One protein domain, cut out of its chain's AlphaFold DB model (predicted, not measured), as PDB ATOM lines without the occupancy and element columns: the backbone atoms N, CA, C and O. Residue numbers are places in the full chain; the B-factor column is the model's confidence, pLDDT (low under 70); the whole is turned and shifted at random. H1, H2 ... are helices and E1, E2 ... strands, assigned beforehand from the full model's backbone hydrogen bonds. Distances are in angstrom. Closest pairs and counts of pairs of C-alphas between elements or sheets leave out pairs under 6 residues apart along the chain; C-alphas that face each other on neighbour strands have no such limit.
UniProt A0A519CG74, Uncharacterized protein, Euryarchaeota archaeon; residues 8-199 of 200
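Overview. This is residues 8 to 199 of the 200 residues of an uncharacterized protein of Euryarchaeota archaeon (UniProt A0A519CG74). A twisted, parallel sheet of six strands forms the core, with H4 and H5 packed on one face and H6 and H7 on the other. H1 and H2 run past the outer side of H7 and H6, farther from the sheet, while H3, which packs on the short H8, and the loop round Asn 78 reach out to one end of the longest axis. The printed part has 192 residues with eight named helices and six named strands, in the order H1 H2 E1 H3 H4 E2 H5 E3 H6 E4 H7 E5 H8 E6; the sheet's order is E3 E2 E1 E4 E5 E6. The class is mixed, helices and strands, and the whole is compact, with a radius of gyration of the C-alphas of 16.8 A and spans of 48 by 40 by 32 A.

Along the chain. Find C-alpha 8 at (-7.593, -76.890, 31.068); there H1, residues 8 to 14, begins. H2, residues 16 to 29, is 19.8 A long. Look next for E1, residues 42 to 47, which starts at (-4.593, -68.365, 11.002) and is 16.1 A long. H3, residues 61 to 73, is 17.8 A long, and H4, residues 92 to 105, is 19.7 A. E2, residues 110 to 115, is 16.4 A long, and H5, residues 122 to 131, is 14.2 A. Then come E3, residues 134 to 137, H6, residues 141 to 149, E4, residues 153 to 156, and H7, residues 161 to 168. E5, residues 173 to 177, is 13.6 A long; H8, residues 180 to 183, and E6, residues 197 to 199, follow, and C-alpha 199 is at (-4.459, -86.868, 16.631).

Arrangement. Start at the inner strand E1, where N 45 and O 112 of E2 are 2.8 A apart and N 155 of E4 and O 44 are 2.8 A apart, within hydrogen-bond range. On to the edges, N 113 of E2 and O 134 of E3 are 2.8 A apart, N 156 of E4 and O 175 of E5 2.8 A, and N 176 of E5 and O 197 of E6 2.9 A. Four strand-helix-strand units, parallel neighbours joined through helices, have right-handed crossovers: E1, H3 H4, E2; E2, H5, E3; E4, H7, E5; and E5, H8, E6. E3, H6, E4 is a split unit, with E2 and E1 between its strands, and is right-handed too. These are three layers, helices on both faces of the sheet: H4 and H5 share one face and touch at a shallow tilt of 13 degrees, the same way, with C-alphas 92 and 123 closest at 6.3 A. On the opposite face, H7 runs along E4, at 27 degrees on the local plane, at a height over the sheet of 9.4 A. H7 is the hub: it touches H6 at a steep tilt of 49 degrees, C-alphas 149 and 165 being closest at 5.1 A. It only just touches H1 and H2, with 3 pairs of C-alphas within 8 A each; the closest are Ile 8 and Tyr 167, and Phe 20 and Tyr 168, both at 6.4 A. H3 is not on the sheet but touches H8, with C-alphas 64 and 180 closest at 3.9 A. Every O i to N i+4 pair is within hydrogen-bond range in H1, H3, H4 and H6; H2 has 9 of 10, H5 5 of 6 and H7 2 of 4, and H8 is too short for such a pair.

Size, cuts and confidence. The two C-alphas farthest apart, those of Lys 37 and Asn 78, are 50.2 A from each other. The printed part has no cut. The long links are H2 to E1, E1 to H3, H3 to H4 and H8 to E6. The mean pLDDT of the printed part is 95.3, and residues 77 to 78 are under 70.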
ATOM      1  N   ILE A   8      -7.362 -77.916  32.089       94.81
ATOM      2  CA  ILE A   8      -7.593 -76.890  31.068       94.81
ATOM      3  C   ILE A   8      -8.945 -76.227  31.298       94.81
ATOM      4  O   ILE A   8      -9.031 -75.003  31.373       94.81
ATOM      5  N   SER A   9      -9.998 -77.029  31.439       95.56
ATOM      6  CA  SER A   9     -11.355 -76.529  31.648       95.56
ATOM      7  C   SER A   9     -11.450 -75.744  32.951       95.56
ATOM      8  O   SER A   9     -11.966 -74.630  32.949       95.56
ATOM      9  N   TYR A  10     -10.842 -76.249  34.031       96.06
ATOM     10  CA  TYR A  10     -10.759 -75.510  35.293       96.06
ATOM     11  C   TYR A  10     -10.066 -74.154  35.126       96.06
ATOM     12  O   TYR A  10     -10.563 -73.132  35.599       96.06
ATOM     13  N   PHE A  11      -8.921 -74.121  34.443       96.12
ATOM     14  CA  PHE A  11      -8.208 -72.870  34.210       96.12
ATOM     15  C   PHE A  11      -9.035 -71.890  33.374       96.12
ATOM     16  O   PHE A  11      -9.119 -70.714  33.722       96.12
ATOM     17  N   ASN A  12      -9.676 -72.365  32.307       95.12
ATOM     18  CA  ASN A  12     -10.514 -71.543  31.437       95.12
ATOM     19  C   ASN A  12     -11.691 -70.914  32.193       95.12
ATOM     20  O   ASN A  12     -11.971 -69.733  31.995       95.12
ATOM     21  N   GLU A  13     -12.346 -71.681  33.066       95.25
ATOM     22  CA  GLU A  13     -13.503 -71.231  33.846       95.25
ATOM     23  C   GLU A  13     -13.134 -70.224  34.944       95.25
ATOM     24  O   GLU A  13     -13.924 -69.328  35.242       95.25
ATOM     25  N   HIS A  14     -11.955 -70.363  35.556       96.12
ATOM     26  CA  HIS A  14     -11.657 -69.667  36.812       96.12
ATOM     27  C   HIS A  14     -10.486 -68.687  36.759       96.12
ATOM     28  O   HIS A  14     -10.439 -67.776  37.578       96.12
ATOM     29  N   LEU A  15      -9.524 -68.878  35.854       96.75
ATOM     30  CA  LEU A  15      -8.225 -68.195  35.923       96.75
ATOM     31  C   LEU A  15      -7.846 -67.485  34.623       96.75
ATOM     32  O   LEU A  15      -7.186 -66.446  34.660       96.75
ATOM     33  N   LYS A  16      -8.261 -68.017  33.469       96.94
ATOM     34  CA  LYS A  16      -7.793 -67.554  32.159       96.94
ATOM     35  C   LYS A  16      -8.010 -66.069  31.941       96.94
ATOM     36  O   LYS A  16      -7.078 -65.404  31.510       96.94
ATOM     37  N   ASN A  17      -9.196 -65.547  32.242       96.44
ATOM     38  CA  ASN A  17      -9.511 -64.143  31.972       96.44
ATOM     39  C   ASN A  17      -8.597 -63.186  32.742       96.44
ATOM     40  O   ASN A  17      -8.118 -62.210  32.171       96.44
ATOM     41  N   ASP A  18      -8.321 -63.466  34.014       97.31
ATOM     42  CA  ASP A  18      -7.490 -62.587  34.837       97.31
ATOM     43  C   ASP A  18      -6.006 -62.741  34.506       97.31
ATOM     44  O   ASP A  18      -5.311 -61.740  34.325       97.31
ATOM     45  N   CYS A  19      -5.532 -63.972  34.309       97.06
ATOM     46  CA  CYS A  19      -4.156 -64.212  33.881       97.06
ATOM     47  C   CYS A  19      -3.885 -63.648  32.474       97.06
ATOM     48  O   CYS A  19      -2.819 -63.085  32.225       97.06
ATOM     49  N   PHE A  20      -4.843 -63.753  31.549       97.19
ATOM     50  CA  PHE A  20      -4.677 -63.272  30.178       97.19
ATOM     51  C   PHE A  20      -4.614 -61.745  30.093       97.19
ATOM     52  O   PHE A  20      -3.835 -61.232  29.293       97.19
ATOM     53  N   LYS A  21      -5.339 -61.006  30.948       97.19
ATOM     54  CA  LYS A  21      -5.210 -59.536  31.032       97.19
ATOM     55  C   LYS A  21      -3.765 -59.117  31.304       97.19
ATOM     56  O   LYS A  21      -3.254 -58.233  30.624       97.19
ATOM     57  N   VAL A  22      -3.087 -59.794  32.234       96.62
ATOM     58  CA  VAL A  22      -1.675 -59.516  32.552       96.62
ATOM     59  C   VAL A  22      -0.783 -59.757  31.330       96.62
ATOM     60  O   VAL A  22       0.039 -58.912  30.985       96.62
ATOM     61  N   ILE A  23      -0.980 -60.876  30.626       95.31
ATOM     62  CA  ILE A  23      -0.208 -61.203  29.416       95.31
ATOM     63  C   ILE A  23      -0.457 -60.172  28.310       95.31
ATOM     64  O   ILE A  23       0.488 -59.708  27.672       95.31
ATOM     65  N   GLN A  24      -1.713 -59.780  28.098       96.06
ATOM     66  CA  GLN A  24      -2.094 -58.787  27.097       96.06
ATOM     67  C   GLN A  24      -1.481 -57.412  27.398       96.06
ATOM     68  O   GLN A  24      -0.992 -56.735  26.488       96.06
ATOM     69  N   GLU A  25      -1.463 -56.994  28.665       96.62
ATOM     70  CA  GLU A  25      -0.814 -55.753  29.083       96.62
ATOM     71  C   GLU A  25       0.694 -55.773  28.823       96.62
ATOM     72  O   GLU A  25       1.236 -54.790  28.311       96.62
ATOM     73  N   GLU A  26       1.370 -56.880  29.131       95.19
ATOM     74  CA  GLU A  26       2.803 -57.034  28.878       95.19
ATOM     75  C   GLU A  26       3.127 -57.049  27.380       95.19
ATOM     76  O   GLU A  26       4.049 -56.351  26.947       95.19
ATOM     77  N   ALA A  27       2.334 -57.751  26.564       94.94
ATOM     78  CA  ALA A  27       2.481 -57.736  25.109       94.94
ATOM     79  C   ALA A  27       2.341 -56.314  24.541       94.94
ATOM     80  O   ALA A  27       3.161 -55.881  23.727       94.94
ATOM     81  N   ARG A  28       1.368 -55.537  25.043       95.12
ATOM     82  CA  ARG A  28       1.172 -54.128  24.667       95.12
ATOM     83  C   ARG A  28       2.348 -53.245  25.088       95.12
ATOM     84  O   ARG A  28       2.808 -52.438  24.283       95.12
ATOM     85  N   LYS A  29       2.852 -53.381  26.321       96.44
ATOM     86  CA  LYS A  29       4.017 -52.612  26.813       96.44
ATOM     87  C   LYS A  29       5.258 -52.866  25.958       96.44
ATOM     88  O   LYS A  29       5.996 -51.933  25.655       96.44
ATOM     89  N   ARG A  30       5.452 -54.118  25.542       94.94
ATOM     90  CA  ARG A  30       6.556 -54.553  24.678       94.94
ATOM     91  C   ARG A  30       6.320 -54.273  23.195       94.94
ATOM     92  O   ARG A  30       7.228 -54.508  22.406       94.94
ATOM     93  N   LYS A  31       5.141 -53.753  22.829       94.94
ATOM     94  CA  LYS A  31       4.735 -53.464  21.446       94.94
ATOM     95  C   LYS A  31       4.892 -54.687  20.537       94.94
ATOM     96  O   LYS A  31       5.411 -54.584  19.432       94.94
ATOM     97  N   ILE A  32       4.486 -55.854  21.036       94.31
ATOM     98  CA  ILE A  32       4.478 -57.077  20.238       94.31
ATOM     99  C   ILE A  32       3.338 -56.983  19.217       94.31
ATOM    100  O   ILE A  32       2.172 -56.874  19.596       94.31
ATOM    101  N   GLU A  33       3.675 -57.049  17.932       94.31
ATOM    102  CA  GLU A  33       2.719 -57.002  16.821       94.31
ATOM    103  C   GLU A  33       2.559 -58.384  16.185       94.31
ATOM    104  O   GLU A  33       3.525 -59.129  16.051       94.31
ATOM    105  N   LEU A  34       1.334 -58.739  15.794       96.81
ATOM    106  CA  LEU A  34       1.084 -59.968  15.041       96.81
ATOM    107  C   LEU A  34       1.409 -59.736  13.557       96.81
ATOM    108  O   LEU A  34       1.154 -58.648  13.040       96.81
ATOM    109  N   PRO A  35       1.919 -60.749  12.839       96.44
ATOM    110  CA  PRO A  35       2.246 -60.623  11.421       96.44
ATOM    111  C   PRO A  35       0.999 -60.705  10.524       96.44
ATOM    112  O   PRO A  35       1.090 -60.509   9.315       96.44
ATOM    113  N   TRP A  36      -0.168 -60.969  11.116       96.62
ATOM    114  CA  TRP A  36      -1.469 -61.002  10.464       96.62
ATOM    115  C   TRP A  36      -2.425 -59.990  11.100       96.62
ATOM    116  O   TRP A  36      -2.276 -59.589  12.254       96.62
ATOM    117  N   LYS A  37      -3.446 -59.592  10.333       94.44
ATOM    118  CA  LYS A  37      -4.495 -58.667  10.796       94.44
ATOM    119  C   LYS A  37      -5.728 -59.374  11.347       94.44
ATOM    120  O   LYS A  37      -6.407 -58.822  12.203       94.44
ATOM    121  N   ASP A  38      -6.024 -60.564  10.831       96.75
ATOM    122  CA  ASP A  38      -7.222 -61.322  11.173       96.75
ATOM    123  C   ASP A  38      -6.838 -62.694  11.725       96.75
ATOM    124  O   ASP A  38      -6.502 -63.612  10.978       96.75
ATOM    125  N   ASN A  39      -6.911 -62.813  13.052       97.50
ATOM    126  CA  ASN A  39      -6.635 -64.042  13.792       97.50
ATOM    127  C   ASN A  39      -7.478 -65.217  13.285       97.50
ATOM    128  O   ASN A  39      -6.989 -66.347  13.261       97.50
ATOM    129  N   SER A  40      -8.714 -64.950  12.835       97.81
ATOM    130  CA  SER A  40      -9.660 -65.970  12.379       97.81
ATOM    131  C   SER A  40      -9.193 -66.704  11.117       97.81
ATOM    132  O   SER A  40      -9.720 -67.766  10.810       97.81
ATOM    133  N   ASN A  41      -8.166 -66.215  10.416       97.69
ATOM    134  CA  ASN A  41      -7.628 -66.848   9.207       97.69
ATOM    135  C   ASN A  41      -6.369 -67.691   9.448       97.69
ATOM    136  O   ASN A  41      -5.790 -68.196   8.489       97.69
ATOM    137  N   ILE A  42      -5.940 -67.865  10.701       98.69
ATOM    138  CA  ILE A  42      -4.593 -68.365  11.002       98.69
ATOM    139  C   ILE A  42      -4.621 -69.732  11.672       98.69
ATOM    140  O   ILE A  42      -5.313 -69.945  12.669       98.69
ATOM    141  N   ILE A  43      -3.792 -70.638  11.161       98.88
ATOM    142  CA  ILE A  43      -3.425 -71.892  11.813       98.88
ATOM    143  C   ILE A  43      -1.964 -71.797  12.254       98.88
ATOM    144  O   ILE A  43      -1.081 -71.623  11.416       98.88
ATOM    145  N   CYS A  44      -1.683 -71.973  13.543       98.81
ATOM    146  CA  CYS A  44      -0.316 -72.148  14.033       98.81
ATOM    147  C   CYS A  44      -0.048 -73.615  14.363       98.81
ATOM    148  O   CYS A  44      -0.834 -74.268  15.050       98.81
ATOM    149  N   ILE A  45       1.098 -74.120  13.919       98.75
ATOM    150  CA  ILE A  45       1.567 -75.474  14.207       98.75
ATOM    151  C   ILE A  45       2.926 -75.375  14.888       98.75
ATOM    152  O   ILE A  45       3.904 -74.925  14.291       98.75
ATOM    153  N   HIS A  46       3.007 -75.821  16.138       98.50
ATOM    154  CA  HIS A  46       4.278 -75.897  16.849       98.50
ATOM    155  C   HIS A  46       5.027 -77.183  16.492       98.50
ATOM    156  O   HIS A  46       4.486 -78.281  16.651       98.50
ATOM    157  N   ILE A  47       6.308 -77.078  16.141       97.44
ATOM    158  CA  ILE A  47       7.193 -78.222  15.897       97.44
ATOM    159  C   ILE A  47       8.408 -78.137  16.827       97.44
ATOM    160  O   ILE A  47       9.249 -77.244  16.727       97.44
ATOM    161  N   ARG A  48       8.520 -79.115  17.731       95.12
ATOM    162  CA  ARG A  48       9.602 -79.200  18.712       95.12
ATOM    163  C   ARG A  48      10.882 -79.756  18.088       95.12
ATOM    164  O   ARG A  48      11.016 -80.963  17.942       95.12
ATOM    165  N   LEU A  49      11.836 -78.894  17.759       94.69
ATOM    166  CA  LEU A  49      13.095 -79.308  17.134       94.69
ATOM    167  C   LEU A  49      14.225 -79.342  18.174       94.69
ATOM    168  O   LEU A  49      14.435 -80.373  18.800       94.69
ATOM    169  N   GLY A  50      14.895 -78.217  18.412       90.50
ATOM    170  CA  GLY A  50      15.940 -77.982  19.414       90.50
ATOM    171  C   GLY A  50      16.814 -79.185  19.780       90.50
ATOM    172  O   GLY A  50      17.289 -79.941  18.936       90.50
ATOM    173  N   ASP A  51      16.992 -79.372  21.080       92.31
ATOM    174  CA  ASP A  51      17.705 -80.476  21.726       92.31
ATOM    175  C   ASP A  51      17.080 -81.866  21.506       92.31
ATOM    176  O   ASP A  51      17.738 -82.873  21.759       92.31
ATOM    177  N   VAL A  52      15.846 -81.951  20.997       94.88
ATOM    178  CA  VAL A  52      15.137 -83.226  20.789       94.88
ATOM    179  C   VAL A  52      15.019 -83.620  19.321       94.88
ATOM    180  O   VAL A  52      14.331 -84.586  19.009       94.88
ATOM    181  N   LEU A  53      15.712 -82.928  18.412       94.19
ATOM    182  CA  LEU A  53      15.633 -83.164  16.967       94.19
ATOM    183  C   LEU A  53      15.911 -84.626  16.576       94.19
ATOM    184  O   LEU A  53      15.377 -85.119  15.588       94.19
ATOM    185  N   LYS A  54      16.752 -85.317  17.353       94.19
ATOM    186  CA  LYS A  54      17.127 -86.722  17.132       94.19
ATOM    187  C   LYS A  54      16.122 -87.726  17.712       94.19
ATOM    188  O   LYS A  54      16.274 -88.921  17.475       94.19
ATOM    189  N   ASN A  55      15.130 -87.275  18.476       95.75
ATOM    190  CA  ASN A  55      14.131 -88.154  19.072       95.75
ATOM    191  C   ASN A  55      13.092 -88.549  18.024       95.75
ATOM    192  O   ASN A  55      12.529 -87.700  17.335       95.75
ATOM    193  N   SER A  56      12.790 -89.840  17.946       94.44
ATOM    194  CA  SER A  56      11.758 -90.338  17.044       94.44
ATOM    195  C   SER A  56      10.354 -90.101  17.600       94.44
ATOM    196  O   SER A  56      10.084 -90.310  18.785       94.44
ATOM    197  N   ASP A  57       9.436 -89.742  16.708       95.44
ATOM    198  CA  ASP A  57       8.010 -89.609  16.997       95.44
ATOM    199  C   ASP A  57       7.307 -90.974  17.042       95.44
ATOM    200  O   ASP A  57       6.674 -91.420  16.081       95.44
ATOM    201  N   PHE A  58       7.447 -91.665  18.170       92.62
ATOM    202  CA  PHE A  58       6.798 -92.956  18.397       92.62
ATOM    203  C   PHE A  58       5.295 -92.817  18.654       92.62
ATOM    204  O   PHE A  58       4.832 -91.816  19.207       92.62
ATOM    205  N   ASN A  59       4.526 -93.862  18.335       93.62
ATOM    206  CA  ASN A  59       3.135 -93.946  18.774       93.62
ATOM    207  C   ASN A  59       3.089 -93.963  20.311       93.62
ATOM    208  O   ASN A  59       3.574 -94.894  20.952       93.62
ATOM    209  N   ALA A  60       2.512 -92.915  20.897       94.75
ATOM    210  CA  ALA A  60       2.502 -92.710  22.340       94.75
ATOM    211  C   ALA A  60       1.135 -93.019  22.978       94.75
ATOM    212  O   ALA A  60       0.928 -92.742  24.160       94.75
ATOM    213  N   LYS A  61       0.214 -93.640  22.226       96.06
ATOM    214  CA  LYS A  61      -1.145 -93.987  22.666       96.06
ATOM    215  C   LYS A  61      -1.163 -94.921  23.871       96.06
ATOM    216  O   LYS A  61      -1.952 -94.722  24.786       96.06
ATOM    217  N   VAL A  62      -0.264 -95.908  23.906       95.31
ATOM    218  CA  VAL A  62      -0.144 -96.832  25.048       95.31
ATOM    219  C   VAL A  62       0.178 -96.065  26.330       95.31
ATOM    220  O   VAL A  62      -0.458 -96.285  27.359       95.31
ATOM    221  N   GLY A  63       1.128 -95.131  26.266       95.31
ATOM    222  CA  GLY A  63       1.485 -94.304  27.412       95.31
ATOM    223  C   GLY A  63       0.409 -93.275  27.774       95.31
ATOM    224  O   GLY A  63       0.164 -93.050  28.956       95.31
ATOM    225  N   PHE A  64      -0.264 -92.692  26.776       96.62
ATOM    226  CA  PHE A  64      -1.404 -91.796  26.977       96.62
ATOM    227  C   PHE A  64      -2.502 -92.502  27.770       96.62
ATOM    228  O   PHE A  64      -2.852 -92.066  28.862       96.62
ATOM    229  N   ASN A  65      -2.940 -93.669  27.291       95.19
ATOM    230  CA  ASN A  65      -3.968 -94.474  27.946       95.19
ATOM    231  C   ASN A  65      -3.543 -94.942  29.342       95.19
ATOM    232  O   ASN A  65      -4.390 -95.073  30.224       95.19
ATOM    233  N   HIS A  66      -2.247 -95.196  29.558       93.56
ATOM    234  CA  HIS A  66      -1.734 -95.536  30.881       93.56
ATOM    235  C   HIS A  66      -2.017 -94.415  31.889       93.56
ATOM    236  O   HIS A  66      -2.629 -94.681  32.921       93.56
ATOM    237  N   TYR A  67      -1.637 -93.171  31.585       93.62
ATOM    238  CA  TYR A  67      -1.908 -92.043  32.480       93.62
ATOM    239  C   TYR A  67      -3.398 -91.697  32.560       93.62
ATOM    240  O   TYR A  67      -3.885 -91.450  33.663       93.62
ATOM    241  N   SER A  68      -4.146 -91.756  31.450       93.62
ATOM    242  CA  SER A  68      -5.602 -91.556  31.477       93.62
ATOM    243  C   SER A  68      -6.278 -92.532  32.440       93.62
ATOM    244  O   SER A  68      -7.082 -92.115  33.268       93.62
ATOM    245  N   LYS A  69      -5.888 -93.813  32.415       92.38
ATOM    246  CA  LYS A  69      -6.432 -94.824  33.327       92.38
ATOM    247  C   LYS A  69      -6.089 -94.546  34.790       92.38
ATOM    248  O   LYS A  69      -6.949 -94.713  35.646       92.38
ATOM    249  N   LEU A  70      -4.863 -94.110  35.093       90.81
ATOM    250  CA  LEU A  70      -4.489 -93.749  36.470       90.81
ATOM    251  C   LEU A  70      -5.351 -92.597  37.006       90.81
ATOM    252  O   LEU A  70      -5.770 -92.640  38.163       90.81
ATOM    253  N   ILE A  71      -5.647 -91.608  36.157       90.88
ATOM    254  CA  ILE A  71      -6.539 -90.489  36.484       90.88
ATOM    255  C   ILE A  71      -7.969 -90.988  36.713       90.88
ATOM    256  O   ILE A  71      -8.604 -90.608  37.696       90.88
ATOM    257  N   GLU A  72      -8.485 -91.843  35.831       90.88
ATOM    258  CA  GLU A  72      -9.859 -92.354  35.910       90.88
ATOM    259  C   GLU A  72     -10.105 -93.269  37.107       90.88
ATOM    260  O   GLU A  72     -11.185 -93.197  37.706       90.88
ATOM    261  N   ASP A  73      -9.114 -94.099  37.439       89.31
ATOM    262  CA  ASP A  73      -9.143 -95.039  38.559       89.31
ATOM    263  C   ASP A  73      -8.791 -94.364  39.897       89.31
ATOM    264  O   ASP A  73      -8.921 -94.999  40.943       89.31
ATOM    265  N   GLU A  74      -8.316 -93.111  39.875       84.50
ATOM    266  CA  GLU A  74      -7.808 -92.360  41.036       84.50
ATOM    267  C   GLU A  74      -6.677 -93.093  41.789       84.50
ATOM    268  O   GLU A  74      -6.471 -92.927  42.995       84.50
ATOM    269  N   LYS A  75      -5.907 -93.915  41.066       77.31
ATOM    270  CA  LYS A  75      -4.833 -94.752  41.617       77.31
ATOM    271  C   LYS A  75      -3.478 -94.127  41.330       77.31
ATOM    272  O   LYS A  75      -2.874 -94.363  40.293       77.31
ATOM    273  N   TRP A  76      -2.975 -93.378  42.303       72.19
ATOM    274  CA  TRP A  76      -1.686 -92.677  42.220       72.19
ATOM    275  C   TRP A  76      -0.520 -93.436  42.873       72.19
ATOM    276  O   TRP A  76       0.579 -92.904  43.016       72.19
ATOM    277  N   VAL A  77      -0.748 -94.681  43.297       69.69
ATOM    278  CA  VAL A  77       0.264 -95.509  43.965       69.69
ATOM    279  C   VAL A  77       1.231 -96.136  42.957       69.69
ATOM    280  O   VAL A  77       0.811 -96.658  41.930       69.69
ATOM    281  N   ASN A  78       2.529 -96.124  43.284       68.19
ATOM    282  CA  ASN A  78       3.625 -96.694  42.483       68.19
ATOM    283  C   ASN A  78       3.763 -96.090  41.074       68.19
ATOM    284  O   ASN A  78       3.768 -96.815  40.077       68.19
ATOM    285  N   TYR A  79       3.898 -94.760  40.994       72.50
ATOM    286  CA  TYR A  79       4.132 -94.058  39.731       72.50
ATOM    287  C   TYR A  79       5.284 -94.689  38.937       72.50
ATOM    288  O   TYR A  79       6.426 -94.764  39.399       72.50
ATOM    289  N   LYS A  80       4.978 -95.096  37.706       83.50
ATOM    290  CA  LYS A  80       5.953 -95.503  36.700       83.50
ATOM    291  C   LYS A  80       5.761 -94.612  35.486       83.50
ATOM    292  O   LYS A  80       4.650 -94.482  34.982       83.50
ATOM    293  N   LYS A  81       6.856 -94.022  35.006       88.81
ATOM    294  CA  LYS A  81       6.827 -93.205  33.794       88.81
ATOM    295  C   LYS A  81       6.264 -94.022  32.624       88.81
ATOM    296  O   LYS A  81       6.722 -95.140  32.369       88.81
ATOM    297  N   ALA A  82       5.289 -93.455  31.922       91.38
ATOM    298  CA  ALA A  82       4.675 -94.066  30.756       91.38
ATOM    299  C   ALA A  82       5.687 -94.260  29.619       91.38
ATOM    300  O   ALA A  82       6.617 -93.474  29.414       91.38
ATOM    301  N   GLN A  83       5.467 -95.309  28.831       89.88
ATOM    302  CA  GLN A  83       6.228 -95.543  27.612       89.88
ATOM    303  C   GLN A  83       6.034 -94.377  26.631       89.88
ATOM    304  O   GLN A  83       4.924 -93.870  26.472       89.88
ATOM    305  N   HIS A  84       7.116 -93.969  25.964       92.69
ATOM    306  CA  HIS A  84       7.120 -92.872  24.989       92.69
ATOM    307  C   HIS A  84       6.642 -91.517  25.542       92.69
ATOM    308  O   HIS A  84       6.270 -90.628  24.779       92.69
ATOM    309  N   ASP A  85       6.720 -91.322  26.862       94.50
ATOM    310  CA  ASP A  85       6.573 -90.012  27.499       94.50
ATOM    311  C   ASP A  85       7.864 -89.193  27.342       94.50
ATOM    312  O   ASP A  85       8.654 -88.985  28.270       94.50
ATOM    313  N   VAL A  86       8.144 -88.824  26.097       94.50
ATOM    314  CA  VAL A  86       9.327 -88.064  25.691       94.50
ATOM    315  C   VAL A  86       8.913 -86.960  24.734       94.50
ATOM    316  O   VAL A  86       8.001 -87.141  23.929       94.50
ATOM    317  N   GLN A  87       9.584 -85.815  24.831       96.00
ATOM    318  CA  GLN A  87       9.440 -84.758  23.837       96.00
ATOM    319  C   GLN A  87      10.130 -85.180  22.541       96.00
ATOM    320  O   GLN A  87      11.208 -85.782  22.574       96.00
ATOM    321  N   CYS A  88       9.530 -84.845  21.407       96.50
ATOM    322  CA  CYS A  88      10.111 -85.097  20.096       96.50
ATOM    323  C   CYS A  88       9.490 -84.170  19.044       96.50
ATOM    324  O   CYS A  88       8.380 -83.662  19.242       96.50
ATOM    325  N   PRO A  89      10.176 -83.971  17.911       96.75
ATOM    326  CA  PRO A  89       9.562 -83.363  16.745       96.75
ATOM    327  C   PRO A  89       8.387 -84.195  16.230       96.75
ATOM    328  O   PRO A  89       8.375 -85.416  16.370       96.75
ATOM    329  N   MET A  90       7.413 -83.539  15.599       96.88
ATOM    330  CA  MET A  90       6.351 -84.231  14.866       96.88
ATOM    331  C   MET A  90       6.934 -84.855  13.599       96.88
ATOM    332  O   MET A  90       7.631 -84.174  12.856       96.88
ATOM    333  N   ASN A  91       6.633 -86.121  13.311       97.00
ATOM    334  CA  ASN A  91       7.105 -86.753  12.078       97.00
ATOM    335  C   ASN A  91       6.663 -85.954  10.821       97.00
ATOM    336  O   ASN A  91       5.469 -85.673  10.697       97.00
ATOM    337  N   PRO A  92       7.557 -85.649   9.855       97.69
ATOM    338  CA  PRO A  92       7.198 -84.915   8.636       97.69
ATOM    339  C   PRO A  92       6.060 -85.546   7.818       97.69
ATOM    340  O   PRO A  92       5.231 -84.824   7.281       97.69
ATOM    341  N   ILE A  93       5.959 -86.879   7.771       97.31
ATOM    342  CA  ILE A  93       4.862 -87.581   7.078       97.31
ATOM    343  C   ILE A  93       3.523 -87.293   7.771       97.31
ATOM    344  O   ILE A  93       2.517 -87.051   7.108       97.31
ATOM    345  N   LYS A  94       3.505 -87.279   9.109       97.38
ATOM    346  CA  LYS A  94       2.300 -86.928   9.875       97.38
ATOM    347  C   LYS A  94       1.929 -85.462   9.695       97.38
ATOM    348  O   LYS A  94       0.755 -85.163   9.501       97.38
ATOM    349  N   LEU A  95       2.922 -84.568   9.707       98.19
ATOM    350  CA  LEU A  95       2.706 -83.155   9.406       98.19
ATOM    351  C   LEU A  95       2.105 -82.987   8.007       98.19
ATOM    352  O   LEU A  95       1.132 -82.263   7.859       98.19
ATOM    353  N   GLU A  96       2.624 -83.682   6.994       98.50
ATOM    354  CA  GLU A  96       2.082 -83.610   5.636       98.50
ATOM    355  C   GLU A  96       0.619 -84.064   5.565       98.50
ATOM    356  O   GLU A  96      -0.192 -83.414   4.907       98.50
ATOM    357  N   ASN A  97       0.265 -85.156   6.245       98.00
ATOM    358  CA  ASN A  97      -1.123 -85.619   6.305       98.00
ATOM    359  C   ASN A  97      -2.026 -84.569   6.969       98.00
ATOM    360  O   ASN A  97      -3.053 -84.209   6.403       98.00
ATOM    361  N   LEU A  98      -1.591 -83.992   8.093       98.06
ATOM    362  CA  LEU A  98      -2.328 -82.922   8.765       98.06
ATOM    363  C   LEU A  98      -2.493 -81.679   7.873       98.06
ATOM    364  O   LEU A  98      -3.558 -81.068   7.844       98.06
ATOM    365  N   LEU A  99      -1.452 -81.308   7.122       98.56
ATOM    366  CA  LEU A  99      -1.500 -80.190   6.180       98.56
ATOM    367  C   LEU A  99      -2.506 -80.442   5.051       98.56
ATOM    368  O   LEU A  99      -3.214 -79.511   4.669       98.56
ATOM    369  N   LYS A 100      -2.597 -81.674   4.530       98.44
ATOM    370  CA  LYS A 100      -3.606 -82.050   3.523       98.44
ATOM    371  C   LYS A 100      -5.016 -81.875   4.082       98.44
ATOM    372  O   LYS A 100      -5.801 -81.142   3.483       98.44
ATOM    373  N   ASP A 101      -5.283 -82.438   5.258       98.00
ATOM    374  CA  ASP A 101      -6.592 -82.348   5.915       98.00
ATOM    375  C   ASP A 101      -6.987 -80.890   6.190       98.00
ATOM    376  O   ASP A 101      -8.127 -80.477   5.978       98.00
ATOM    377  N   PHE A 102      -6.035 -80.068   6.638       98.12
ATOM    378  CA  PHE A 102      -6.286 -78.656   6.912       98.12
ATOM    379  C   PHE A 102      -6.486 -77.825   5.653       98.12
ATOM    380  O   PHE A 102      -7.327 -76.931   5.669       98.12
ATOM    381  N   LYS A 103      -5.763 -78.099   4.565       97.75
ATOM    382  CA  LYS A 103      -5.990 -77.409   3.288       97.75
ATOM    383  C   LYS A 103      -7.321 -77.800   2.652       97.75
ATOM    384  O   LYS A 103      -7.933 -76.956   2.009       97.75
ATOM    385  N   GLU A 104      -7.791 -79.026   2.863       98.06
ATOM    386  CA  GLU A 104      -9.132 -79.440   2.444       98.06
ATOM    387  C   GLU A 104     -10.218 -78.765   3.293       98.06
ATOM    388  O   GLU A 104     -11.152 -78.169   2.758       98.06
ATOM    389  N   LYS A 105     -10.080 -78.804   4.623       97.81
ATOM    390  CA  LYS A 105     -11.094 -78.284   5.551       97.81
ATOM    391  C   LYS A 105     -11.115 -76.754   5.644       97.81
ATOM    392  O   LYS A 105     -12.166 -76.163   5.885       97.81
ATOM    393  N   TYR A 106      -9.961 -76.114   5.479       97.56
ATOM    394  CA  TYR A 106      -9.760 -74.675   5.649       97.56
ATOM    395  C   TYR A 106      -8.920 -74.092   4.498       97.56
ATOM    396  O   TYR A 106      -7.812 -73.592   4.721       97.56
ATOM    397  N   PRO A 107      -9.427 -74.123   3.253       96.81
ATOM    398  CA  PRO A 107      -8.638 -73.801   2.061       96.81
ATOM    399  C   PRO A 107      -8.094 -72.368   2.036       96.81
ATOM    400  O   PRO A 107      -7.071 -72.111   1.407       96.81
ATOM    401  N   THR A 108      -8.751 -71.436   2.731       96.75
ATOM    402  CA  THR A 108      -8.374 -70.017   2.770       96.75
ATOM    403  C   THR A 108      -7.460 -69.648   3.933       96.75
ATOM    404  O   THR A 108      -6.949 -68.532   3.949       96.75
ATOM    405  N   LYS A 109      -7.250 -70.539   4.912       98.12
ATOM    406  CA  LYS A 109      -6.425 -70.213   6.077       98.12
ATOM    407  C   LYS A 109      -4.936 -70.260   5.746       98.12
ATOM    408  O   LYS A 109      -4.444 -71.164   5.054       98.12
ATOM    409  N   GLU A 110      -4.210 -69.306   6.310       98.38
ATOM    410  CA  GLU A 110      -2.753 -69.293   6.314       98.38
ATOM    411  C   GLU A 110      -2.231 -70.208   7.421       98.38
ATOM    412  O   GLU A 110      -2.822 -70.319   8.498       98.38
ATOM    413  N   ILE A 111      -1.110 -70.878   7.155       98.69
ATOM    414  CA  ILE A 111      -0.507 -71.830   8.089       98.69
ATOM    415  C   ILE A 111       0.897 -71.347   8.443       98.69
ATOM    416  O   ILE A 111       1.726 -71.132   7.557       98.69
ATOM    417  N   TYR A 112       1.150 -71.222   9.743       98.62
ATOM    418  CA  TYR A 112       2.406 -70.776  10.333       98.62
ATOM    419  C   TYR A 112       3.042 -71.912  11.135       98.62
ATOM    420  O   TYR A 112       2.440 -72.430  12.078       98.62
ATOM    421  N   LEU A 113       4.275 -72.286  10.794       98.44
ATOM    422  CA  LEU A 113       5.080 -73.217  11.582       98.44
ATOM    423  C   LEU A 113       5.931 -72.458  12.603       98.44
ATOM    424  O   LEU A 113       6.712 -71.582  12.236       98.44
ATOM    425  N   ILE A 114       5.821 -72.828  13.876       98.06
ATOM    426  CA  ILE A 114       6.608 -72.251  14.972       98.06
ATOM    427  C   ILE A 114       7.636 -73.284  15.433       98.06
ATOM    428  O   ILE A 114       7.268 -74.370  15.894       98.06
ATOM    429  N   MET A 115       8.923 -72.971  15.273       96.62
ATOM    430  CA  MET A 115      10.028 -73.918  15.446       96.62
ATOM    431  C   MET A 115      11.161 -73.359  16.305       96.62
ATOM    432  O   MET A 115      11.666 -72.261  16.074       96.62
ATOM    433  N   ASN A 116      11.670 -74.175  17.228       90.25
ATOM    434  CA  ASN A 116      12.801 -73.800  18.073       90.25
ATOM    435  C   ASN A 116      14.097 -74.518  17.653       90.25
ATOM    436  O   ASN A 116      14.454 -75.545  18.213       90.25
ATOM    437  N   ASN A 117      14.810 -74.032  16.636       92.12
ATOM    438  CA  ASN A 117      16.124 -74.574  16.253       92.12
ATOM    439  C   ASN A 117      16.944 -73.540  15.481       92.12
ATOM    440  O   ASN A 117      16.363 -72.632  14.923       92.12
ATOM    441  N   ASN A 118      18.258 -73.702  15.346       90.00
ATOM    442  CA  ASN A 118      19.078 -72.761  14.564       90.00
ATOM    443  C   ASN A 118      18.897 -72.889  13.038       90.00
ATOM    444  O   ASN A 118      19.341 -72.024  12.292       90.00
ATOM    445  N   TYR A 119      18.286 -73.976  12.564       93.56
ATOM    446  CA  TYR A 119      17.999 -74.218  11.148       93.56
ATOM    447  C   TYR A 119      16.743 -75.082  10.981       93.56
ATOM    448  O   TYR A 119      16.391 -75.864  11.871       93.56
ATOM    449  N   VAL A 120      16.071 -74.967   9.834       96.19
ATOM    450  CA  VAL A 120      14.945 -75.839   9.475       96.19
ATOM    451  C   VAL A 120      15.507 -77.121   8.846       96.19
ATOM    452  O   VAL A 120      16.203 -77.041   7.832       96.19
ATOM    453  N   PRO A 121      15.261 -78.318   9.409       96.38
ATOM    454  CA  PRO A 121      15.700 -79.559   8.782       96.38
ATOM    455  C   PRO A 121      15.023 -79.760   7.422       96.38
ATOM    456  O   PRO A 121      13.831 -79.486   7.279       96.38
ATOM    457  N   LYS A 122      15.765 -80.308   6.450       97.62
ATOM    458  CA  LYS A 122      15.313 -80.467   5.058       97.62
ATOM    459  C   LYS A 122      13.889 -81.035   4.901       97.62
ATOM    460  O   LYS A 122      13.126 -80.423   4.169       97.62
ATOM    461  N   PRO A 123      13.474 -82.105   5.612       97.81
ATOM    462  CA  PRO A 123      12.114 -82.626   5.473       97.81
ATOM    463  C   PRO A 123      11.000 -81.623   5.811       97.81
ATOM    464  O   PRO A 123       9.933 -81.689   5.216       97.81
ATOM    465  N   TYR A 124      11.226 -80.695   6.748       98.12
ATOM    466  CA  TYR A 124      10.255 -79.631   7.039       98.12
ATOM    467  C   TYR A 124      10.338 -78.507   6.013       98.12
ATOM    468  O   TYR A 124       9.303 -77.967   5.640       98.12
ATOM    469  N   MET A 125      11.544 -78.181   5.537       98.25
ATOM    470  CA  MET A 125      11.730 -77.174   4.492       98.25
ATOM    471  C   MET A 125      11.027 -77.584   3.192       98.25
ATOM    472  O   MET A 125      10.283 -76.795   2.625       98.25
ATOM    473  N   ASP A 126      11.157 -78.852   2.793       98.62
ATOM    474  CA  ASP A 126      10.485 -79.392   1.608       98.62
ATOM    475  C   ASP A 126       8.943 -79.273   1.730       98.62
ATOM    476  O   ASP A 126       8.255 -79.023   0.740       98.62
ATOM    477  N   LEU A 127       8.381 -79.406   2.942       98.69
ATOM    478  CA  LEU A 127       6.948 -79.201   3.203       98.69
ATOM    479  C   LEU A 127       6.553 -77.721   3.220       98.69
ATOM    480  O   LEU A 127       5.486 -77.376   2.715       98.69
ATOM    481  N   ILE A 128       7.396 -76.856   3.784       98.50
ATOM    482  CA  ILE A 128       7.203 -75.402   3.758       98.50
ATOM    483  C   ILE A 128       7.083 -74.921   2.316       98.50
ATOM    484  O   ILE A 128       6.103 -74.254   1.989       98.50
ATOM    485  N   ASP A 129       8.009 -75.334   1.451       98.44
ATOM    486  CA  ASP A 129       8.011 -74.957   0.038       98.44
ATOM    487  C   ASP A 129       6.801 -75.547  -0.698       98.44
ATOM    488  O   ASP A 129       6.078 -74.836  -1.398       98.44
ATOM    489  N   LYS A 130       6.519 -76.843  -0.496       98.44
ATOM    490  CA  LYS A 130       5.412 -77.548  -1.164       98.44
ATOM    491  C   LYS A 130       4.038 -76.949  -0.856       98.44
ATOM    492  O   LYS A 130       3.176 -76.935  -1.733       98.44
ATOM    493  N   TYR A 131       3.814 -76.508   0.381       98.06
ATOM    494  CA  TYR A 131       2.516 -76.002   0.839       98.06
ATOM    495  C   TYR A 131       2.473 -74.477   1.005       98.06
ATOM    496  O   TYR A 131       1.449 -73.957   1.459       98.06
ATOM    497  N   ASN A 132       3.549 -73.778   0.621       97.12
ATOM    498  CA  ASN A 132       3.727 -72.334   0.780       97.12
ATOM    499  C   ASN A 132       3.407 -71.870   2.214       97.12
ATOM    500  O   ASN A 132       2.515 -71.050   2.440       97.12
ATOM    501  N   LEU A 133       4.074 -72.483   3.195       98.31
ATOM    502  CA  LEU A 133       3.849 -72.222   4.617       98.31
ATOM    503  C   LEU A 133       4.668 -71.017   5.088       98.31
ATOM    504  O   LEU A 133       5.826 -70.847   4.707       98.31
ATOM    505  N   HIS A 134       4.110 -70.240   6.011       97.88
ATOM    506  CA  HIS A 134       4.891 -69.276   6.777       97.88
ATOM    507  C   HIS A 134       5.628 -70.008   7.900       97.88
ATOM    508  O   HIS A 134       5.133 -71.009   8.427       97.88
ATOM    509  N   TYR A 135       6.801 -69.525   8.308       97.25
ATOM    510  CA  TYR A 135       7.499 -70.113   9.446       97.25
ATOM    511  C   TYR A 135       8.304 -69.096  10.249       97.25
ATOM    512  O   TYR A 135       8.852 -68.138   9.710       97.25
ATOM    513  N   TYR A 136       8.395 -69.359  11.551       96.50
ATOM    514  CA  TYR A 136       9.278 -68.678  12.486       96.50
ATOM    515  C   TYR A 136      10.249 -69.687  13.079       96.50
ATOM    516  O   TYR A 136       9.861 -70.790  13.475       96.50
ATOM    517  N   ILE A 137      11.523 -69.305  13.122       93.50
ATOM    518  CA  ILE A 137      12.596 -70.152  13.619       93.50
ATOM    519  C   ILE A 137      13.480 -69.402  14.615       93.50
ATOM    520  O   ILE A 137      13.913 -68.286  14.336       93.50
ATOM    521  N   ASN A 138      13.750 -70.039  15.760       84.56
ATOM    522  CA  ASN A 138      14.596 -69.507  16.840       84.56
ATOM    523  C   ASN A 138      14.255 -68.061  17.222       84.56
ATOM    524  O   ASN A 138      15.138 -67.223  17.410       84.56
ATOM    525  N   ASN A 139      12.963 -67.759  17.264       86.62
ATOM    526  CA  ASN A 139      12.496 -66.427  17.573       86.62
ATOM    527  C   ASN A 139      12.475 -66.210  19.092       86.62
ATOM    528  O   ASN A 139      12.769 -67.102  19.893       86.62
ATOM    529  N   ASN A 140      12.116 -65.000  19.506       92.81
ATOM    530  CA  ASN A 140      11.826 -64.725  20.897       92.81
ATOM    531  C   ASN A 140      10.689 -65.639  21.396       92.81
ATOM    532  O   ASN A 140       9.603 -65.685  20.826       92.81
ATOM    533  N   THR A 141      10.943 -66.338  22.498       92.81
ATOM    534  CA  THR A 141      10.020 -67.313  23.088       92.81
ATOM    535  C   THR A 141       8.665 -66.709  23.471       92.81
ATOM    536  O   THR A 141       7.632 -67.340  23.249       92.81
ATOM    537  N   ASP A 142       8.646 -65.483  23.999       94.56
ATOM    538  CA  ASP A 142       7.401 -64.800  24.372       94.56
ATOM    539  C   ASP A 142       6.598 -64.411  23.125       94.56
ATOM    540  O   ASP A 142       5.371 -64.504  23.121       94.56
ATOM    541  N   TYR A 143       7.287 -64.028  22.046       96.25
ATOM    542  CA  TYR A 143       6.663 -63.756  20.756       96.25
ATOM    543  C   TYR A 143       6.036 -65.016  20.152       96.25
ATOM    544  O   TYR A 143       4.882 -64.982  19.739       96.25
ATOM    545  N   ASP A 144       6.742 -66.148  20.166       96.88
ATOM    546  CA  ASP A 144       6.214 -67.423  19.667       96.88
ATOM    547  C   ASP A 144       4.968 -67.878  20.445       96.88
ATOM    548  O   ASP A 144       3.990 -68.336  19.849       96.88
ATOM    549  N   ILE A 145       4.962 -67.705  21.773       97.12
ATOM    550  CA  ILE A 145       3.764 -67.927  22.594       97.12
ATOM    551  C   ILE A 145       2.648 -66.969  22.169       97.12
ATOM    552  O   ILE A 145       1.512 -67.406  21.990       97.12
ATOM    553  N   TRP A 146       2.954 -65.685  21.977       97.81
ATOM    554  CA  TRP A 146       1.971 -64.679  21.578       97.81
ATOM    555  C   TRP A 146       1.322 -64.984  20.221       97.81
ATOM    556  O   TRP A 146       0.103 -64.858  20.095       97.81
ATOM    557  N   LEU A 147       2.098 -65.453  19.240       98.25
ATOM    558  CA  LEU A 147       1.588 -65.934  17.954       98.25
ATOM    559  C   LEU A 147       0.586 -67.078  18.148       98.25
ATOM    560  O   LEU A 147      -0.540 -67.008  17.664       98.25
ATOM    561  N   MET A 148       0.982 -68.112  18.898       98.56
ATOM    562  CA  MET A 148       0.159 -69.302  19.132       98.56
ATOM    563  C   MET A 148      -1.108 -69.014  19.947       98.56
ATOM    564  O   MET A 148      -2.124 -69.669  19.746       98.56
ATOM    565  N   ILE A 149      -1.068 -68.047  20.866       98.38
ATOM    566  CA  ILE A 149      -2.242 -67.613  21.635       98.38
ATOM    567  C   ILE A 149      -3.305 -66.985  20.725       98.38
ATOM    568  O   ILE A 149      -4.499 -67.152  20.978       98.38
ATOM    569  N   ASN A 150      -2.872 -66.247  19.700       98.50
ATOM    570  CA  ASN A 150      -3.718 -65.372  18.890       98.50
ATOM    571  C   ASN A 150      -4.029 -65.926  17.488       98.50
ATOM    572  O   ASN A 150      -4.509 -65.179  16.641       98.50
ATOM    573  N   CYS A 151      -3.774 -67.203  17.206       98.75
ATOM    574  CA  CYS A 151      -4.290 -67.845  15.995       98.75
ATOM    575  C   CYS A 151      -5.707 -68.404  16.215       98.75
ATOM    576  O   CYS A 151      -6.180 -68.487  17.347       98.75
ATOM    577  N   ASP A 152      -6.392 -68.800  15.141       98.75
ATOM    578  CA  ASP A 152      -7.714 -69.432  15.235       98.75
ATOM    579  C   ASP A 152      -7.642 -70.932  15.505       98.75
ATOM    580  O   ASP A 152      -8.488 -71.483  16.209       98.75
ATOM    581  N   ILE A 153      -6.638 -71.596  14.934       98.88
ATOM    582  CA  ILE A 153      -6.398 -73.023  15.137       98.88
ATOM    583  C   ILE A 153      -4.964 -73.216  15.607       98.88
ATOM    584  O   ILE A 153      -4.026 -72.771  14.947       98.88
ATOM    585  N   LEU A 154      -4.784 -73.913  16.725       98.88
ATOM    586  CA  LEU A 154      -3.469 -74.219  17.283       98.88
ATOM    587  C   LEU A 154      -3.219 -75.729  17.285       98.88
ATOM    588  O   LEU A 154      -4.029 -76.499  17.796       98.88
ATOM    589  N   VAL A 155      -2.074 -76.152  16.753       98.81
ATOM    590  CA  VAL A 155      -1.623 -77.548  16.763       98.81
ATOM    591  C   VAL A 155      -0.410 -77.707  17.673       98.81
ATOM    592  O   VAL A 155       0.650 -77.116  17.442       98.81
ATOM    593  N   LEU A 156      -0.551 -78.561  18.684       98.31
ATOM    594  CA  LEU A 156       0.496 -78.894  19.644       98.31
ATOM    595  C   LEU A 156       1.250 -80.154  19.194       98.31
ATOM    596  O   LEU A 156       0.646 -81.210  18.997       98.31
ATOM    597  N   SER A 157       2.577 -80.070  19.104       96.19
ATOM    598  CA  SER A 157       3.451 -81.255  19.086       96.19
ATOM    599  C   SER A 157       3.808 -81.712  20.505       96.19
ATOM    600  O   SER A 157       3.421 -81.084  21.494       96.19
ATOM    601  N   LYS A 158       4.573 -82.805  20.611       96.88
ATOM    602  CA  LYS A 158       5.090 -83.388  21.863       96.88
ATOM    603  C   LYS A 158       6.118 -82.485  22.548       96.88
ATOM    604  O   LYS A 158       7.322 -82.738  22.533       96.88
ATOM    605  N   SER A 159       5.625 -81.405  23.136       96.31
ATOM    606  CA  SER A 159       6.389 -80.388  23.846       96.31
ATOM    607  C   SER A 159       5.528 -79.764  24.930       96.31
ATOM    608  O   SER A 159       4.331 -79.557  24.744       96.31
ATOM    609  N   THR A 160       6.144 -79.417  26.055       95.44
ATOM    610  CA  THR A 160       5.470 -78.646  27.107       95.44
ATOM    611  C   THR A 160       5.318 -77.171  26.740       95.44
ATOM    612  O   THR A 160       4.426 -76.507  27.254       95.44
ATOM    613  N   PHE A 161       6.146 -76.660  25.826       96.50
ATOM    614  CA  PHE A 161       6.137 -75.260  25.407       96.50
ATOM    615  C   PHE A 161       4.780 -74.779  24.852       96.50
ATOM    616  O   PHE A 161       4.216 -73.839  25.415       96.50
ATOM    617  N   PRO A 162       4.187 -75.415  23.820       97.50
ATOM    618  CA  PRO A 162       2.930 -74.940  23.250       97.50
ATOM    619  C   PRO A 162       1.727 -75.178  24.180       97.50
ATOM    620  O   PRO A 162       0.687 -74.558  23.981       97.50
ATOM    621  N   ILE A 163       1.854 -76.010  25.228       97.62
ATOM    622  CA  ILE A 163       0.798 -76.181  26.243       97.62
ATOM    623  C   ILE A 163       0.528 -74.850  26.957       97.62
ATOM    624  O   ILE A 163      -0.626 -74.536  27.232       97.62
ATOM    625  N   ILE A 164       1.562 -74.034  27.199       96.62
ATOM    626  CA  ILE A 164       1.389 -72.703  27.797       96.62
ATOM    627  C   ILE A 164       0.507 -71.826  26.907       96.62
ATOM    628  O   ILE A 164      -0.471 -71.263  27.388       96.62
ATOM    629  N   ALA A 165       0.798 -71.758  25.605       97.75
ATOM    630  CA  ALA A 165      -0.040 -71.015  24.668       97.75
ATOM    631  C   ALA A 165      -1.474 -71.565  24.628       97.75
ATOM    632  O   ALA A 165      -2.425 -70.790  24.601       97.75
ATOM    633  N   ALA A 166      -1.638 -72.886  24.714       97.94
ATOM    634  CA  ALA A 166      -2.938 -73.543  24.701       97.94
ATOM    635  C   ALA A 166      -3.836 -73.158  25.900       97.94
ATOM    636  O   ALA A 166      -5.043 -72.994  25.727       97.94
ATOM    637  N   TYR A 167      -3.269 -72.931  27.092       97.62
ATOM    638  CA  TYR A 167      -4.016 -72.407  28.248       97.62
ATOM    639  C   TYR A 167      -4.557 -70.985  28.015       97.62
ATOM    640  O   TYR A 167      -5.642 -70.640  28.481       97.62
ATOM    641  N   TYR A 168      -3.822 -70.158  27.272       97.75
ATOM    642  CA  TYR A 168      -4.187 -68.764  26.994       97.75
ATOM    643  C   TYR A 168      -4.850 -68.554  25.634       97.75
ATOM    644  O   TYR A 168      -5.223 -67.431  25.313       97.75
ATOM    645  N   PHE A 169      -5.023 -69.615  24.857       98.19
ATOM    646  CA  PHE A 169      -5.475 -69.587  23.474       98.19
ATOM    647  C   PHE A 169      -6.814 -68.870  23.280       98.19
ATOM    648  O   PHE A 169      -7.776 -69.167  23.984       98.19
ATOM    649  N   GLN A 170      -6.895 -67.948  22.326       97.38
ATOM    650  CA  GLN A 170      -8.095 -67.143  22.061       97.38
ATOM    651  C   GLN A 170      -8.878 -67.603  20.821       97.38
ATOM    652  O   GLN A 170      -9.955 -67.074  20.557       97.38
ATOM    653  N   GLY A 171      -8.342 -68.561  20.061       97.69
ATOM    654  CA  GLY A 171      -8.975 -69.086  18.853       97.69
ATOM    655  C   GLY A 171     -10.093 -70.094  19.114       97.69
ATOM    656  O   GLY A 171     -10.499 -70.349  20.251       97.69
ATOM    657  N   SER A 172     -10.585 -70.694  18.033       97.69
ATOM    658  CA  SER A 172     -11.727 -71.611  18.063       97.69
ATOM    659  C   SER A 172     -11.364 -73.064  18.378       97.69
ATOM    660  O   SER A 172     -12.159 -73.756  19.020       97.69
ATOM    661  N   GLN A 173     -10.190 -73.550  17.953       98.31
ATOM    662  CA  GLN A 173      -9.871 -74.979  18.036       98.31
ATOM    663  C   GLN A 173      -8.403 -75.280  18.356       98.31
ATOM    664  O   GLN A 173      -7.483 -74.763  17.729       98.31
ATOM    665  N   ILE A 174      -8.189 -76.226  19.274       98.69
ATOM    666  CA  ILE A 174      -6.873 -76.813  19.549       98.69
ATOM    667  C   ILE A 174      -6.844 -78.267  19.084       98.69
ATOM    668  O   ILE A 174      -7.770 -79.040  19.358       98.69
ATOM    669  N   TYR A 175      -5.755 -78.630  18.417       98.69
ATOM    670  CA  TYR A 175      -5.374 -79.995  18.092       98.69
ATOM    671  C   TYR A 175      -4.114 -80.357  18.874       98.69
ATOM    672  O   TYR A 175      -3.169 -79.573  18.921       98.69
ATOM    673  N   TYR A 176      -4.057 -81.546  19.462       98.06
ATOM    674  CA  TYR A 176      -2.864 -82.014  20.165       98.06
ATOM    675  C   TYR A 176      -2.431 -83.381  19.663       98.06
ATOM    676  O   TYR A 176      -3.244 -84.289  19.477       98.06
ATOM    677  N   GLN A 177      -1.125 -83.541  19.487       96.88
ATOM    678  CA  GLN A 177      -0.572 -84.854  19.222       96.88
ATOM    679  C   GLN A 177      -0.714 -85.728  20.473       96.88
ATOM    680  O   GLN A 177      -0.338 -85.314  21.574       96.88
ATOM    681  N   ILE A 178      -1.231 -86.948  20.314       96.75
ATOM    682  CA  ILE A 178      -1.381 -87.906  21.413       96.75
ATOM    683  C   ILE A 178      -0.017 -88.150  22.074       96.75
ATOM    684  O   ILE A 178       0.938 -88.632  21.454       96.75
ATOM    685  N   TRP A 179       0.064 -87.801  23.357       97.00
ATOM    686  CA  TRP A 179       1.291 -87.802  24.148       97.00
ATOM    687  C   TRP A 179       0.977 -88.003  25.636       97.00
ATOM    688  O   TRP A 179       0.090 -87.311  26.132       97.00
ATOM    689  N   PRO A 180       1.680 -88.881  26.382       96.06
ATOM    690  CA  PRO A 180       1.347 -89.157  27.774       96.06
ATOM    691  C   PRO A 180       1.244 -87.899  28.637       96.06
ATOM    692  O   PRO A 180       0.240 -87.721  29.314       96.06
ATOM    693  N   THR A 181       2.187 -86.962  28.530       95.31
ATOM    694  CA  THR A 181       2.113 -85.689  29.269       95.31
ATOM    695  C   THR A 181       0.804 -84.907  29.025       95.31
ATOM    696  O   THR A 181       0.324 -84.243  29.939       95.31
ATOM    697  N   ILE A 182       0.171 -85.012  27.850       95.50
ATOM    698  CA  ILE A 182      -1.131 -84.374  27.586       95.50
ATOM    699  C   ILE A 182      -2.273 -85.056  28.356       95.50
ATOM    700  O   ILE A 182      -3.171 -84.370  28.843       95.50
ATOM    701  N   ALA A 183      -2.232 -86.381  28.538       94.88
ATOM    702  CA  ALA A 183      -3.219 -87.090  29.356       94.88
ATOM    703  C   ALA A 183      -3.215 -86.590  30.809       94.88
ATOM    704  O   ALA A 183      -4.275 -86.488  31.423       94.88
ATOM    705  N   CYS A 184      -2.050 -86.190  31.338       93.19
ATOM    706  CA  CYS A 184      -1.918 -85.611  32.682       93.19
ATOM    707  C   CYS A 184      -2.714 -84.314  32.874       93.19
ATOM    708  O   CYS A 184      -3.002 -83.942  34.009       93.19
ATOM    709  N   LEU A 185      -3.097 -83.638  31.787       94.56
ATOM    710  CA  LEU A 185      -3.963 -82.462  31.847       94.56
ATOM    711  C   LEU A 185      -5.430 -82.834  32.104       94.56
ATOM    712  O   LEU A 185      -6.229 -81.942  32.380       94.56
ATOM    713  N   GLY A 186      -5.778 -84.124  32.044       94.25
ATOM    714  CA  GLY A 186      -7.137 -84.668  32.115       94.25
ATOM    715  C   GLY A 186      -7.746 -84.963  30.740       94.25
ATOM    716  O   GLY A 186      -8.873 -85.455  30.664       94.25
ATOM    717  N   LEU A 187      -7.013 -84.707  29.653       94.94
ATOM    718  CA  LEU A 187      -7.478 -84.939  28.287       94.94
ATOM    719  C   LEU A 187      -7.627 -86.432  27.983       94.94
ATOM    720  O   LEU A 187      -6.818 -87.259  28.403       94.94
ATOM    721  N   GLY A 188      -8.692 -86.774  27.256       93.12
ATOM    722  CA  GLY A 188      -9.034 -88.162  26.930       93.12
ATOM    723  C   GLY A 188      -9.543 -89.003  28.110       93.12
ATOM    724  O   GLY A 188      -9.683 -90.210  27.954       93.12
ATOM    725  N   THR A 189      -9.816 -88.391  29.266       94.25
ATOM    726  CA  THR A 189     -10.435 -89.057  30.428       94.25
ATOM    727  C   THR A 189     -11.913 -88.686  30.553       94.25
ATOM    728  O   THR A 189     -12.360 -87.698  29.965       94.25
ATOM    729  N   LYS A 190     -12.654 -89.382  31.424       93.75
ATOM    730  CA  LYS A 190     -14.017 -88.987  31.845       93.75
ATOM    731  C   LYS A 190     -14.135 -87.567  32.435       93.75
ATOM    732  O   LYS A 190     -15.245 -87.065  32.582       93.75
ATOM    733  N   TYR A 191     -13.019 -86.935  32.807       94.31
ATOM    734  CA  TYR A 191     -12.978 -85.568  33.332       94.31
ATOM    735  C   TYR A 191     -12.709 -84.511  32.253       94.31
ATOM    736  O   TYR A 191     -12.758 -83.321  32.565       94.31
ATOM    737  N   ASN A 192     -12.436 -84.917  31.008       95.12
ATOM    738  CA  ASN A 192     -12.210 -84.001  29.896       95.12
ATOM    739  C   ASN A 192     -13.505 -83.269  29.522       95.12
ATOM    740  O   ASN A 192     -14.412 -83.857  28.935       95.12
ATOM    741  N   LYS A 193     -13.563 -81.977  29.831       95.50
ATOM    742  CA  LYS A 193     -14.611 -81.044  29.408       95.50
ATOM    743  C   LYS A 193     -14.124 -80.070  28.331       95.50
ATOM    744  O   LYS A 193     -14.896 -79.229  27.877       95.50
ATOM    745  N   SER A 194     -12.864 -80.180  27.913       93.44
ATOM    746  CA  SER A 194     -12.328 -79.373  26.822       93.44
ATOM    747  C   SER A 194     -12.858 -79.859  25.469       93.44
ATOM    748  O   SER A 194     -13.211 -81.025  25.291       93.44
ATOM    749  N   ASN A 195     -12.845 -78.972  24.478       94.12
ATOM    750  CA  ASN A 195     -13.134 -79.292  23.081       94.12
ATOM    751  C   ASN A 195     -11.865 -79.631  22.272       94.12
ATOM    752  O   ASN A 195     -11.882 -79.557  21.044       94.12
ATOM    753  N   TRP A 196     -10.745 -79.951  22.929       97.19
ATOM    754  CA  TRP A 196      -9.477 -80.200  22.243       97.19
ATOM    755  C   TRP A 196      -9.505 -81.541  21.499       97.19
ATOM    756  O   TRP A 196      -9.976 -82.549  22.030       97.19
ATOM    757  N   ILE A 197      -8.942 -81.574  20.289       97.50
ATOM    758  CA  ILE A 197      -8.976 -82.746  19.404       97.50
ATOM    759  C   ILE A 197      -7.608 -83.437  19.387       97.50
ATOM    760  O   ILE A 197      -6.602 -82.836  19.013       97.50
ATOM    761  N   GLY A 198      -7.568 -84.711  19.776       96.56
ATOM    762  CA  GLY A 198      -6.355 -85.529  19.712       96.56
ATOM    763  C   GLY A 198      -6.123 -86.123  18.319       96.56
ATOM    764  O   GLY A 198      -7.077 -86.571  17.684       96.56
ATOM    765  N   PHE A 199      -4.869 -86.177  17.865       95.56
ATOM    766  CA  PHE A 199      -4.459 -86.868  16.631       95.56
ATOM    767  C   PHE A 199      -3.166 -87.681  16.827       95.56
ATOM    768  O   PHE A 199      -2.387 -87.412  17.747       95.56
TER     769      PHE A 199